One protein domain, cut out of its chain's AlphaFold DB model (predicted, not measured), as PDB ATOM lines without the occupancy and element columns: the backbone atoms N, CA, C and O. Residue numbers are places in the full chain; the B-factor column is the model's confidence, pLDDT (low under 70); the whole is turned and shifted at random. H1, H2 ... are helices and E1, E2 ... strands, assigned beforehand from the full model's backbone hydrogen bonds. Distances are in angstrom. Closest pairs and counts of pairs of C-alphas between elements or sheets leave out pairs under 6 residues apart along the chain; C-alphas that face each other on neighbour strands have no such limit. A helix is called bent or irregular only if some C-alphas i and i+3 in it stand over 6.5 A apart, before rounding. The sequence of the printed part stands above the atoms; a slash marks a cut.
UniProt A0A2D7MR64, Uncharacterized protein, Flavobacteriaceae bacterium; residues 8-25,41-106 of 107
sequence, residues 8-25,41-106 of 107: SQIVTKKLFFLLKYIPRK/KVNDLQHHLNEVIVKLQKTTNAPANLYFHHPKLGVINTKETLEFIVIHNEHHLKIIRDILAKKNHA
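What this domain is: This is residues 8 to 25 and 41 to 106 of the 107 residues of an uncharacterized protein of Flavobacteriaceae bacterium (UniProt A0A2D7MR64). Two long helices, H2 and H3, form a loose, narrow V that is open at one end; at the other end, where the last residue of H2 comes near the first of H3, sits a small hairpin of two short strands, E1 and E2. The short helix H1 is placed on the other side of the hairpin and H3 from H2, with its residues 8 to 13 near the hairpin, chiefly E2, while residues 41 to 55, of which 42 to 55 belong to H2, stand free as an arm, and residues 96 to 106, of which 96 to 104 belong to H3, stick out at the far end. The printed part has 84 residues with three named helices and two named strands, in the order H1, H2, E1, E2, H3; the sheet has the order E1 - E2, antiparallel, and the class is mostly helix. The whole is loose, with a radius of gyration of the C-alphas of 15.9 A, and flat, spanning 49 by 32 by 17 A.

How they stand to each other: The first element is H1, residues 8 to 19. Across the cut from it comes H2, residues 42 to 59, and H1 and H2 are apart. A short link of 7 residues joins H2 to E1, residues 67 to 70, and H1 and E1 are apart. A tight link of 3 residues then leads to E2, residues 74 to 77, and E1 and E2 form a hairpin. These two strands are antiparallel, with 147 degrees between their N-to-C directions; C-alphas 67 and 77, which face each other, are 4.3 A apart. Across the pair, N 68 and O 76 are within hydrogen-bond range at 2.9 A, as are N 70 and O 74 at 2.8 A. The closest C-alphas of H1 and E2 are those of Gln 9 and Gly 74, 5.3 A apart, while H2 and E2 are apart. E2 is followed, with no residue between them, by H3, residues 78 to 104. The closest C-alphas of E1 and H3 are those of Tyr 67 and Thr 78, 6.2 A apart. H1 and H3 are close but not clearly touching, with the C-alphas of Phe 17 and Phe 84 the closest at 7.7 A; they run the same way at a steep tilt of 56 degrees. H2 and H3 are also close but not clearly touching, with the C-alphas of Thr 59 and Thr 78 the closest at 7.7 A; they run opposite ways at a shallow tilt of 23 degrees. In H1, H2 and H3 every O i to N i+4 pair is within hydrogen-bond range.

Where its parts are: H1 begins with C-alpha 8 at (29.561, 32.699, 35.385), and its 12 residues measure 16.4 A from first to last C-alpha. H2, 18 residues, measures 25.8 A, and its C-alpha 59 is at (31.795, 34.762, 7.480). E1 and E2, residues 67 to 70 and 74 to 77, have four residues each. H3 is the longest helix, 27 residues and 39.3 A, and ends with C-alpha 104 at (22.338, -2.139, 12.786). No helix is bent or irregular.

The domain as a whole: The two C-alphas farthest apart are those of Asn 65 and Ala 106, 50.7 A. Without the stretches that stand free, the body has 58 residues and spans 33 by 28 by 17 A. Residues 26 to 40 are not printed, and C-alphas 25 and 41 are 24.9 A apart across this cut. Of the links that are printed whole, E1 to E2 and E2 to H3 are tight, H2 to E1 is short, and none is long. The mean pLDDT of the printed part is 89.8; residue 64 and residues 105 to 106 are under 70.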
ATOM      1  N   SER A   8      30.058  34.055  35.645       92.56
ATOM      2  CA  SER A   8      29.561  32.699  35.385       92.56
ATOM      3  C   SER A   8      29.635  32.328  33.897       92.56
ATOM      4  O   SER A   8      30.096  31.240  33.549       92.56
ATOM      5  N   GLN A   9      29.274  33.248  32.996       94.25
ATOM      6  CA  GLN A   9      29.374  33.022  31.550       94.25
ATOM      7  C   GLN A   9      30.827  32.873  31.088       94.25
ATOM      8  O   GLN A   9      31.110  32.018  30.254       94.25
ATOM      9  N   ILE A  10      31.760  33.651  31.646       93.00
ATOM     10  CA  ILE A  10      33.189  33.558  31.309       93.00
ATOM     11  C   ILE A  10      33.745  32.181  31.684       93.00
ATOM     12  O   ILE A  10      34.408  31.540  30.865       93.00
ATOM     13  N   VAL A  11      33.450  31.709  32.897       95.25
ATOM     14  CA  VAL A  11      33.870  30.379  33.365       95.25
ATOM     15  C   VAL A  11      33.234  29.283  32.507       95.25
ATOM     16  O   VAL A  11      33.936  28.403  32.014       95.25
ATOM     17  N   THR A  12      31.928  29.387  32.245       94.69
ATOM     18  CA  THR A  12      31.185  28.441  31.397       94.69
ATOM     19  C   THR A  12      31.767  28.371  29.987       94.69
ATOM     20  O   THR A  12      31.959  27.280  29.455       94.69
ATOM     21  N   LYS A  13      32.101  29.520  29.386       95.19
ATOM     22  CA  LYS A  13      32.707  29.593  28.054       95.19
ATOM     23  C   LYS A  13      34.062  28.899  28.005       95.19
ATOM     24  O   LYS A  13      34.290  28.082  27.115       95.19
ATOM     25  N   LYS A  14      34.941  29.187  28.970       95.50
ATOM     26  CA  LYS A  14      36.258  28.538  29.059       95.50
ATOM     27  C   LYS A  14      36.125  27.022  29.178       95.50
ATOM     28  O   LYS A  14      36.790  26.300  28.445       95.50
ATOM     29  N   LEU A  15      35.236  26.550  30.052       95.88
ATOM     30  CA  LEU A  15      35.001  25.121  30.241       95.88
ATOM     31  C   LEU A  15      34.442  24.460  28.973       95.88
ATOM     32  O   LEU A  15      34.884  23.379  28.598       95.88
ATOM     33  N   PHE A  16      33.507  25.124  28.289       95.56
ATOM     34  CA  PHE A  16      32.927  24.637  27.040       95.56
ATOM     35  C   PHE A  16      33.987  24.424  25.949       95.56
ATOM     36  O   PHE A  16      34.067  23.329  25.390       95.56
ATOM     37  N   PHE A  17      34.820  25.432  25.669       96.38
ATOM     38  CA  PHE A  17      35.855  25.329  24.630       96.38
ATOM     39  C   PHE A  17      37.003  24.389  25.020       96.38
ATOM     40  O   PHE A  17      37.604  23.770  24.144       96.38
ATOM     41  N   LEU A  18      37.268  24.219  26.320       97.06
ATOM     42  CA  LEU A  18      38.237  23.240  26.813       97.06
ATOM     43  C   LEU A  18      37.742  21.799  26.626       97.06
ATOM     44  O   LEU A  18      38.461  20.966  26.083       97.06
ATOM     45  N   LEU A  19      36.519  21.500  27.073       96.25
ATOM     46  CA  LEU A  19      35.977  20.138  27.060       96.25
ATOM     47  C   LEU A  19      35.434  19.712  25.692       96.25
ATOM     48  O   LEU A  19      35.313  18.516  25.434       96.25
ATOM     49  N   LYS A  20      35.047  20.671  24.838       95.50
ATOM     50  CA  LYS A  20      34.412  20.430  23.527       95.50
ATOM     51  C   LYS A  20      33.244  19.440  23.612       95.50
ATOM     52  O   LYS A  20      33.010  18.625  22.717       95.50
ATOM     53  N   TYR A  21      32.516  19.503  24.725       93.31
ATOM     54  CA  TYR A  21      31.469  18.560  25.077       93.31
ATOM     55  C   TYR A  21      30.132  19.273  25.249       93.31
ATOM     56  O   TYR A  21      30.026  20.279  25.951       93.31
ATOM     57  N   ILE A  22      29.098  18.711  24.625       93.38
ATOM     58  CA  ILE A  22      27.714  19.161  24.759       93.38
ATOM     59  C   ILE A  22      26.899  18.007  25.359       93.38
ATOM     60  O   ILE A  22      26.793  16.948  24.724       93.38
ATOM     61  N   PRO A  23      26.311  18.184  26.557       92.06
ATOM     62  CA  PRO A  23      25.471  17.165  27.168       92.06
ATOM     63  C   PRO A  23      24.188  16.954  26.360       92.06
ATOM     64  O   PRO A  23      23.508  17.901  25.954       92.06
ATOM     65  N   ARG A  24      23.829  15.686  26.147       90.56
ATOM     66  CA  ARG A  24      22.586  15.318  25.456       90.56
ATOM     67  C   ARG A  24      21.375  15.684  26.309       90.56
ATOM     68  O   ARG A  24      21.447  15.660  27.533       90.56
ATOM     69  N   LYS A  25      20.252  15.997  25.651       85.94
ATOM     70  CA  LYS A  25      18.976  16.376  26.293       85.94
ATOM     71  C   LYS A  25      19.040  17.656  27.152       85.94
ATOM     72  O   LYS A  25      18.101  17.947  27.881       85.94
ATOM     73  N   LYS A  41      12.120  16.602   3.567       89.50
ATOM     74  CA  LYS A  41      12.536  16.032   2.281       89.50
ATOM     75  C   LYS A  41      14.044  16.179   2.112       89.50
ATOM     76  O   LYS A  41      14.658  17.136   2.580       89.50
ATOM     77  N   VAL A  42      14.654  15.253   1.372       89.75
ATOM     78  CA  VAL A  42      16.099  15.291   1.086       89.75
ATOM     79  C   VAL A  42      16.501  16.595   0.386       89.75
ATOM     80  O   VAL A  42      17.535  17.171   0.721       89.75
ATOM     81  N   ASN A  43      15.664  17.108  -0.519       91.56
ATOM     82  CA  ASN A  43      15.926  18.377  -1.203       91.56
ATOM     83  C   ASN A  43      15.968  19.573  -0.239       91.56
ATOM     84  O   ASN A  43      16.796  20.461  -0.427       91.56
ATOM     85  N   ASP A  44      15.146  19.583   0.817       88.94
ATOM     86  CA  ASP A  44      15.161  20.655   1.824       88.94
ATOM     87  C   ASP A  44      16.488  20.645   2.598       88.94
ATOM     88  O   ASP A  44      17.075  21.690   2.880       88.94
ATOM     89  N   LEU A  45      17.010  19.449   2.899       88.94
ATOM     90  CA  LEU A  45      18.316  19.289   3.540       88.94
ATOM     91  C   LEU A  45      19.452  19.791   2.640       88.94
ATOM     92  O   LEU A  45      20.333  20.510   3.110       88.94
ATOM     93  N   GLN A  46      19.423  19.446   1.350       93.25
ATOM     94  CA  GLN A  46      20.409  19.918   0.374       93.25
ATOM     95  C   GLN A  46      20.362  21.441   0.210       93.25
ATOM     96  O   GLN A  46      21.407  22.091   0.185       93.25
ATOM     97  N   HIS A  47      19.160  22.017   0.151       92.81
ATOM     98  CA  HIS A  47      18.967  23.459   0.075       92.81
ATOM     99  C   HIS A  47      19.602  24.174   1.277       92.81
ATOM    100  O   HIS A  47      20.441  25.058   1.092       92.81
ATOM    101  N   HIS A  48      19.292  23.741   2.503       90.06
ATOM    102  CA  HIS A  48      19.879  24.330   3.708       90.06
ATOM    103  C   HIS A  48      21.398  24.154   3.775       90.06
ATOM    104  O   HIS A  48      22.101  25.061   4.223       90.06
ATOM    105  N   LEU A  49      21.928  23.019   3.311       91.69
ATOM    106  CA  LEU A  49      23.372  22.804   3.268       91.69
ATOM    107  C   LEU A  49      24.059  23.821   2.344       91.69
ATOM    108  O   LEU A  49      25.059  24.427   2.731       91.69
ATOM    109  N   ASN A  50      23.480  24.066   1.167       94.75
ATOM    110  CA  ASN A  50      23.976  25.074   0.232       94.75
ATOM    111  C   ASN A  50      23.917  26.484   0.833       94.75
ATOM    112  O   ASN A  50      24.894  27.231   0.745       94.75
ATOM    113  N   GLU A  51      22.822  26.844   1.509       93.56
ATOM    114  CA  GLU A  51      22.727  28.135   2.199       93.56
ATOM    115  C   GLU A  51      23.814  28.314   3.266       93.56
ATOM    116  O   GLU A  51      24.394  29.396   3.393       93.56
ATOM    117  N   VAL A  52      24.089  27.268   4.050       90.56
ATOM    118  CA  VAL A  52      25.125  27.296   5.090       90.56
ATOM    119  C   VAL A  52      26.503  27.502   4.468       90.56
ATOM    120  O   VAL A  52      27.256  28.344   4.955       90.56
ATOM    121  N   ILE A  53      26.822  26.811   3.370       90.50
ATOM    122  CA  ILE A  53      28.100  26.973   2.658       90.50
ATOM    123  C   ILE A  53      28.278  28.424   2.186       90.50
ATOM    124  O   ILE A  53      29.319  29.034   2.444       90.50
ATOM    125  N   VAL A  54      27.245  29.018   1.583       91.75
ATOM    126  CA  VAL A  54      27.272  30.423   1.139       91.75
ATOM    127  C   VAL A  54      27.446  31.385   2.322       91.75
ATOM    128  O   VAL A  54      28.197  32.359   2.235       91.75
ATOM    129  N   LYS A  55      26.783  31.128   3.457       89.12
ATOM    130  CA  LYS A  55      26.929  31.942   4.678       89.12
ATOM    131  C   LYS A  55      28.340  31.827   5.269       89.12
ATOM    132  O   LYS A  55      28.893  32.837   5.709       89.12
ATOM    133  N   LEU A  56      28.960  30.647   5.230       86.31
ATOM    134  CA  LEU A  56      30.327  30.438   5.720       86.31
ATOM    135  C   LEU A  56      31.358  31.228   4.905       86.31
ATOM    136  O   LEU A  56      32.201  31.894   5.500       86.31
ATOM    137  N   GLN A  57      31.236  31.247   3.573       86.00
ATOM    138  CA  GLN A  57      32.116  32.032   2.690       86.00
ATOM    139  C   GLN A  57      32.074  33.539   2.985       86.00
ATOM    140  O   GLN A  57      33.075  34.239   2.860       86.00
ATOM    141  N   LYS A  58      30.918  34.062   3.407       83.62
ATOM    142  CA  LYS A  58      30.791  35.464   3.838       83.62
ATOM    143  C   LYS A  58      31.389  35.693   5.225       83.62
ATOM    144  O   LYS A  58      31.905  36.771   5.504       83.62
ATOM    145  N   THR A  59      31.336  34.680   6.087       79.12
ATOM    146  CA  THR A  59      31.795  34.762   7.480       79.12
ATOM    147  C   THR A  59      33.320  34.840   7.582       79.12
ATOM    148  O   THR A  59      33.830  35.505   8.480       79.12
ATOM    149  N   THR A  60      34.066  34.242   6.647       71.50
ATOM    150  CA  THR A  60      35.539  34.347   6.607       71.50
ATOM    151  C   THR A  60      36.040  35.763   6.322       71.50
ATOM    152  O   THR A  60      37.158  36.091   6.699       71.50
ATOM    153  N   ASN A  61      35.200  36.613   5.723       77.75
ATOM    154  CA  ASN A  61      35.500  38.019   5.437       77.75
ATOM    155  C   ASN A  61      34.865  38.976   6.463       77.75
ATOM    156  O   ASN A  61      34.809  40.184   6.232       77.75
ATOM    157  N   ALA A  62      34.334  38.454   7.574       74.75
ATOM    158  CA  ALA A  62      33.674  39.275   8.579       74.75
ATOM    159  C   ALA A  62      34.679  40.199   9.305       74.75
ATOM    160  O   ALA A  62      35.813  39.790   9.569       74.75
ATOM    161  N   PRO A  63      34.269  41.422   9.695       77.19
ATOM    162  CA  PRO A  63      35.120  42.338  10.449       77.19
ATOM    163  C   PRO A  63      35.609  41.729  11.770       77.19
ATOM    164  O   PRO A  63      34.860  41.033  12.459       77.19
ATOM    165  N   ALA A  64      36.834  42.067  12.182       69.75
ATOM    166  CA  ALA A  64      37.449  41.552  13.413       69.75
ATOM    167  C   ALA A  64      36.654  41.871  14.698       69.75
ATOM    168  O   ALA A  64      36.749  41.141  15.683       69.75
ATOM    169  N   ASN A  65      35.837  42.930  14.676       74.62
ATOM    170  CA  ASN A  65      35.044  43.393  15.820       74.62
ATOM    171  C   ASN A  65      33.606  42.853  15.831       74.62
ATOM    172  O   ASN A  65      32.774  43.358  16.584       74.62
ATOM    173  N   LEU A  66      33.281  41.862  14.996       83.75
ATOM    174  CA  LEU A  66      31.963  41.240  15.026       83.75
ATOM    175  C   LEU A  66      31.863  40.271  16.213       83.75
ATOM    176  O   LEU A  66      32.697  39.379  16.399       83.75
ATOM    177  N   TYR A  67      30.824  40.444  17.021       86.75
ATOM    178  CA  TYR A  67      30.527  39.575  18.151       86.75
ATOM    179  C   TYR A  67      29.023  39.380  18.294       86.75
ATOM    180  O   TYR A  67      28.227  40.213  17.857       86.75
ATOM    181  N   PHE A  68      28.630  38.288  18.943       86.81
ATOM    182  CA  PHE A  68      27.242  38.062  19.321       86.81
ATOM    183  C   PHE A  68      27.127  37.601  20.774       86.81
ATOM    184  O   PHE A  68      28.050  37.023  21.350       86.81
ATOM    185  N   HIS A  69      25.971  37.870  21.377       89.25
ATOM    186  CA  HIS A  69      25.664  37.446  22.737       89.25
ATOM    187  C   HIS A  69      25.003  36.070  22.729       89.25
ATOM    188  O   HIS A  69      23.825  35.931  22.404       89.25
ATOM    189  N   HIS A  70      25.756  35.047  23.125       89.50
ATOM    190  CA  HIS A  70      25.224  33.715  23.348       89.50
ATOM    191  C   HIS A  70      24.636  33.606  24.769       89.50
ATOM    192  O   HIS A  70      25.347  33.896  25.737       89.50
ATOM    193  N   PRO A  71      23.399  33.104  24.955       88.00
ATOM    194  CA  PRO A  71      22.742  33.069  26.268       88.00
ATOM    195  C   PRO A  71      23.570  32.399  27.378       88.00
ATOM    196  O   PRO A  71      23.617  32.890  28.505       88.00
ATOM    197  N   LYS A  72      24.273  31.303  27.053       89.50
ATOM    198  CA  LYS A  72      25.101  30.545  28.012       89.50
ATOM    199  C   LYS A  72      26.590  30.903  27.999       89.50
ATOM    200  O   LYS A  72      27.257  30.723  29.009       89.50
ATOM    201  N   LEU A  73      27.119  31.372  26.865       92.62
ATOM    202  CA  LEU A  73      28.569  31.581  26.684       92.62
ATOM    203  C   LEU A  73      28.953  33.066  26.800       92.62
ATOM    204  O   LEU A  73      30.132  33.400  26.782       92.62
ATOM    205  N   GLY A  74      27.967  33.954  26.948       93.56
ATOM    206  CA  GLY A  74      28.189  35.392  26.927       93.56
ATOM    207  C   GLY A  74      28.592  35.870  25.534       93.56
ATOM    208  O   GLY A  74      28.162  35.315  24.524       93.56
ATOM    209  N   VAL A  75      29.407  36.918  25.481       93.19
ATOM    210  CA  VAL A  75      29.964  37.454  24.235       93.19
ATOM    211  C   VAL A  75      30.918  36.441  23.614       93.19
ATOM    212  O   VAL A  75      31.904  36.043  24.253       93.19
ATOM    213  N   ILE A  76      30.648  36.075  22.362       92.25
ATOM    214  CA  ILE A  76      31.582  35.317  21.535       92.25
ATOM    215  C   ILE A  76      31.874  36.041  20.220       92.25
ATOM    216  O   ILE A  76      30.983  36.652  19.625       92.25
ATOM    217  N   ASN A  77      33.137  36.015  19.802       90.88
ATOM    218  CA  ASN A  77      33.598  36.640  18.558       90.88
ATOM    219  C   ASN A  77      33.492  35.681  17.357       90.88
ATOM    220  O   ASN A  77      33.150  34.507  17.512       90.88
ATOM    221  N   THR A  78      33.814  36.159  16.154       87.94
ATOM    222  CA  THR A  78      33.783  35.349  14.922       87.94
ATOM    223  C   THR A  78      34.595  34.052  15.033       87.94
ATOM    224  O   THR A  78      34.103  32.991  14.653       87.94
ATOM    225  N   LYS A  79      35.808  34.089  15.603       87.75
ATOM    226  CA  LYS A  79      36.658  32.894  15.758       87.75
ATOM    227  C   LYS A  79      36.021  31.866  16.695       87.75
ATOM    228  O   LYS A  79      35.917  30.695  16.343       87.75
ATOM    229  N   GLU A  80      35.558  32.312  17.860       91.75
ATOM    230  CA  GLU A  80      34.856  31.470  18.835       91.75
ATOM    231  C   GLU A  80      33.545  30.916  18.255       91.75
ATOM    232  O   GLU A  80      33.170  29.784  18.542       91.75
ATOM    233  N   THR A  81      32.866  31.680  17.398       90.62
ATOM    234  CA  THR A  81      31.657  31.241  16.687       90.62
ATOM    235  C   THR A  81      31.957  30.090  15.735       90.62
ATOM    236  O   THR A  81      31.253  29.082  15.749       90.62
ATOM    237  N   LEU A  82      33.014  30.212  14.928       89.88
ATOM    238  CA  LEU A  82      33.433  29.153  14.009       89.88
ATOM    239  C   LEU A  82      33.830  27.884  14.773       89.88
ATOM    240  O   LEU A  82      33.398  26.791  14.414       89.88
ATOM    241  N   GLU A  83      34.580  28.023  15.869       92.56
ATOM    242  CA  GLU A  83      34.929  26.884  16.723       92.56
ATOM    243  C   GLU A  83      33.689  26.248  17.376       92.56
ATOM    244  O   GLU A  83      33.553  25.023  17.387       92.56
ATOM    245  N   PHE A  84      32.742  27.060  17.856       93.69
ATOM    246  CA  PHE A  84      31.468  26.579  18.390       93.69
ATOM    247  C   PHE A  84      30.696  25.756  17.352       93.69
ATOM    248  O   PHE A  84      30.206  24.679  17.686       93.69
ATOM    249  N   ILE A  85      30.614  26.223  16.098       92.06
ATOM    250  CA  ILE A  85      29.928  25.510  15.008       92.06
ATOM    251  C   ILE A  85      30.573  24.141  14.765       92.06
ATOM    252  O   ILE A  85      29.858  23.149  14.637       92.06
ATOM    253  N   VAL A  86      31.907  24.052  14.766       94.31
ATOM    254  CA  VAL A  86      32.619  22.771  14.612       94.31
ATOM    255  C   VAL A  86      32.274  21.804  15.750       94.31
ATOM    256  O   VAL A  86      31.894  20.661  15.492       94.31
ATOM    257  N   ILE A  87      32.345  22.263  17.004       96.44
ATOM    258  CA  ILE A  87      32.009  21.447  18.184       96.44
ATOM    259  C   ILE A  87      30.540  20.994  18.130       96.44
ATOM    260  O   ILE A  87      30.228  19.834  18.413       96.44
ATOM    261  N   HIS A  88      29.633  21.897  17.753       93.31
ATOM    262  CA  HIS A  88      28.203  21.624  17.650       93.31
ATOM    263  C   HIS A  88      27.879  20.602  16.554       93.31
ATOM    264  O   HIS A  88      27.088  19.687  16.781       93.31
ATOM    265  N   ASN A  89      28.529  20.704  15.393       94.38
ATOM    266  CA  ASN A  89      28.359  19.752  14.300       94.38
ATOM    267  C   ASN A  89      28.860  18.360  14.688       94.38
ATOM    268  O   ASN A  89      28.145  17.380  14.494       94.38
ATOM    269  N   GLU A  90      30.041  18.256  15.304       96.38
ATOM    270  CA  GLU A  90      30.563  16.961  15.753       96.38
ATOM    271  C   GLU A  90      29.683  16.333  16.849       96.38
ATOM    272  O   GLU A  90      29.486  15.119  16.869       96.38
ATOM    273  N   HIS A  91      29.080  17.140  17.729       95.81
ATOM    274  CA  HIS A  91      28.074  16.649  18.676       95.81
ATOM    275  C   HIS A  91      26.882  15.983  17.967       95.81
ATOM    276  O   HIS A  91      26.491  14.877  18.349       95.81
ATOM    277  N   HIS A  92      26.333  16.609  16.922       93.50
ATOM    278  CA  HIS A  92      25.232  16.028  16.143       93.50
ATOM    279  C   HIS A  92      25.664  14.804  15.338       93.50
ATOM    280  O   HIS A  92      24.943  13.810  15.320       93.50
ATOM    281  N   LEU A  93      26.861  14.817  14.746       96.12
ATOM    282  CA  LEU A  93      27.408  13.649  14.050       96.12
ATOM    283  C   LEU A  93      27.542  12.447  14.990       96.12
ATOM    284  O   LEU A  93      27.177  11.337  14.608       96.12
ATOM    285  N   LYS A  94      27.970  12.648  16.244       95.75
ATOM    286  CA  LYS A  94      27.972  11.583  17.265       95.75
ATOM    287  C   LYS A  94      26.569  11.036  17.538       95.75
ATOM    288  O   LYS A  94      26.414   9.831  17.684       95.75
ATOM    289  N   ILE A  95      25.545  11.890  17.591       94.25
ATOM    290  CA  ILE A  95      24.154  11.437  17.764       94.25
ATOM    291  C   ILE A  95      23.706  10.593  16.563       94.25
ATOM    292  O   ILE A  95      23.125   9.527  16.758       94.25
ATOM    293  N   ILE A  96      24.006  11.029  15.336       94.31
ATOM    294  CA  ILE A  96      23.660  10.296  14.108       94.31
ATOM    295  C   ILE A  96      24.346   8.927  14.082       94.31
ATOM    296  O   ILE A  96      23.678   7.918  13.856       94.31
ATOM    297  N   ARG A  97      25.657   8.875  14.357       96.44
ATOM    298  CA  ARG A  97      26.421   7.617  14.414       96.44
ATOM    299  C   ARG A  97      25.805   6.639  15.417       96.44
ATOM    300  O   ARG A  97      25.614   5.476  15.078       96.44
ATOM    301  N   ASP A  98      25.414   7.113  16.599       95.06
ATOM    302  CA  ASP A  98      24.772   6.268  17.613       95.06
ATOM    303  C   ASP A  98      23.399   5.738  17.174       95.06
ATOM    304  O   ASP A  98      23.061   4.592  17.472       95.06
ATOM    305  N   ILE A  99      22.592   6.549  16.479       93.94
ATOM    306  CA  ILE A  99      21.292   6.118  15.934       93.94
ATOM    307  C   ILE A  99      21.499   5.013  14.892       93.94
ATOM    308  O   ILE A  99      20.813   3.991  14.937       93.94
ATOM    309  N   LEU A 100      22.460   5.197  13.983       95.19
ATOM    310  CA  LEU A 100      22.781   4.217  12.945       95.19
ATOM    311  C   LEU A 100      23.332   2.915  13.539       95.19
ATOM    312  O   LEU A 100      22.890   1.837  13.147       95.19
ATOM    313  N   ALA A 101      24.230   3.000  14.524       94.81
ATOM    314  CA  ALA A 101      24.765   1.826  15.210       94.81
ATOM    315  C   ALA A 101      23.652   1.017  15.896       94.81
ATOM    316  O   ALA A 101      23.562  -0.193  15.707       94.81
ATOM    317  N   LYS A 102      22.743   1.680  16.624       91.50
ATOM    318  CA  LYS A 102      21.597   1.006  17.259       91.50
ATOM    319  C   LYS A 102      20.677   0.318  16.255       91.50
ATOM    320  O   LYS A 102      20.193  -0.768  16.548       91.50
ATOM    321  N   LYS A 103      20.448   0.926  15.088       85.94
ATOM    322  CA  LYS A 103      19.648   0.319  14.016       85.94
ATOM    323  C   LYS A 103      20.289  -0.971  13.491       85.94
ATOM    324  O   LYS A 103      19.579  -1.940  13.265       85.94
ATOM    325  N   ASN A 104      21.611  -0.988  13.333       76.25
ATOM    326  CA  ASN A 104      22.338  -2.139  12.786       76.25
ATOM    327  C   ASN A 104      22.420  -3.333  13.754       76.25
ATOM    328  O   ASN A 104      22.604  -4.453  13.300       76.25
ATOM    329  N   HIS A 105      22.277  -3.109  15.063       66.56
ATOM    330  CA  HIS A 105      22.249  -4.169  16.083       66.56
ATOM    331  C   HIS A 105      20.836  -4.680  16.414       66.56
ATOM    332  O   HIS A 105      20.688  -5.544  17.271       66.56
ATOM    333  N   ALA A 106      19.801  -4.123  15.780       58.34
ATOM    334  CA  ALA A 106      18.409  -4.547  15.930       58.34
ATOM    335  C   ALA A 106      17.947  -5.479  14.787       58.34
ATOM    336  O   ALA A 106      16.743  -5.631  14.582       58.34
TER     337      ALA A 106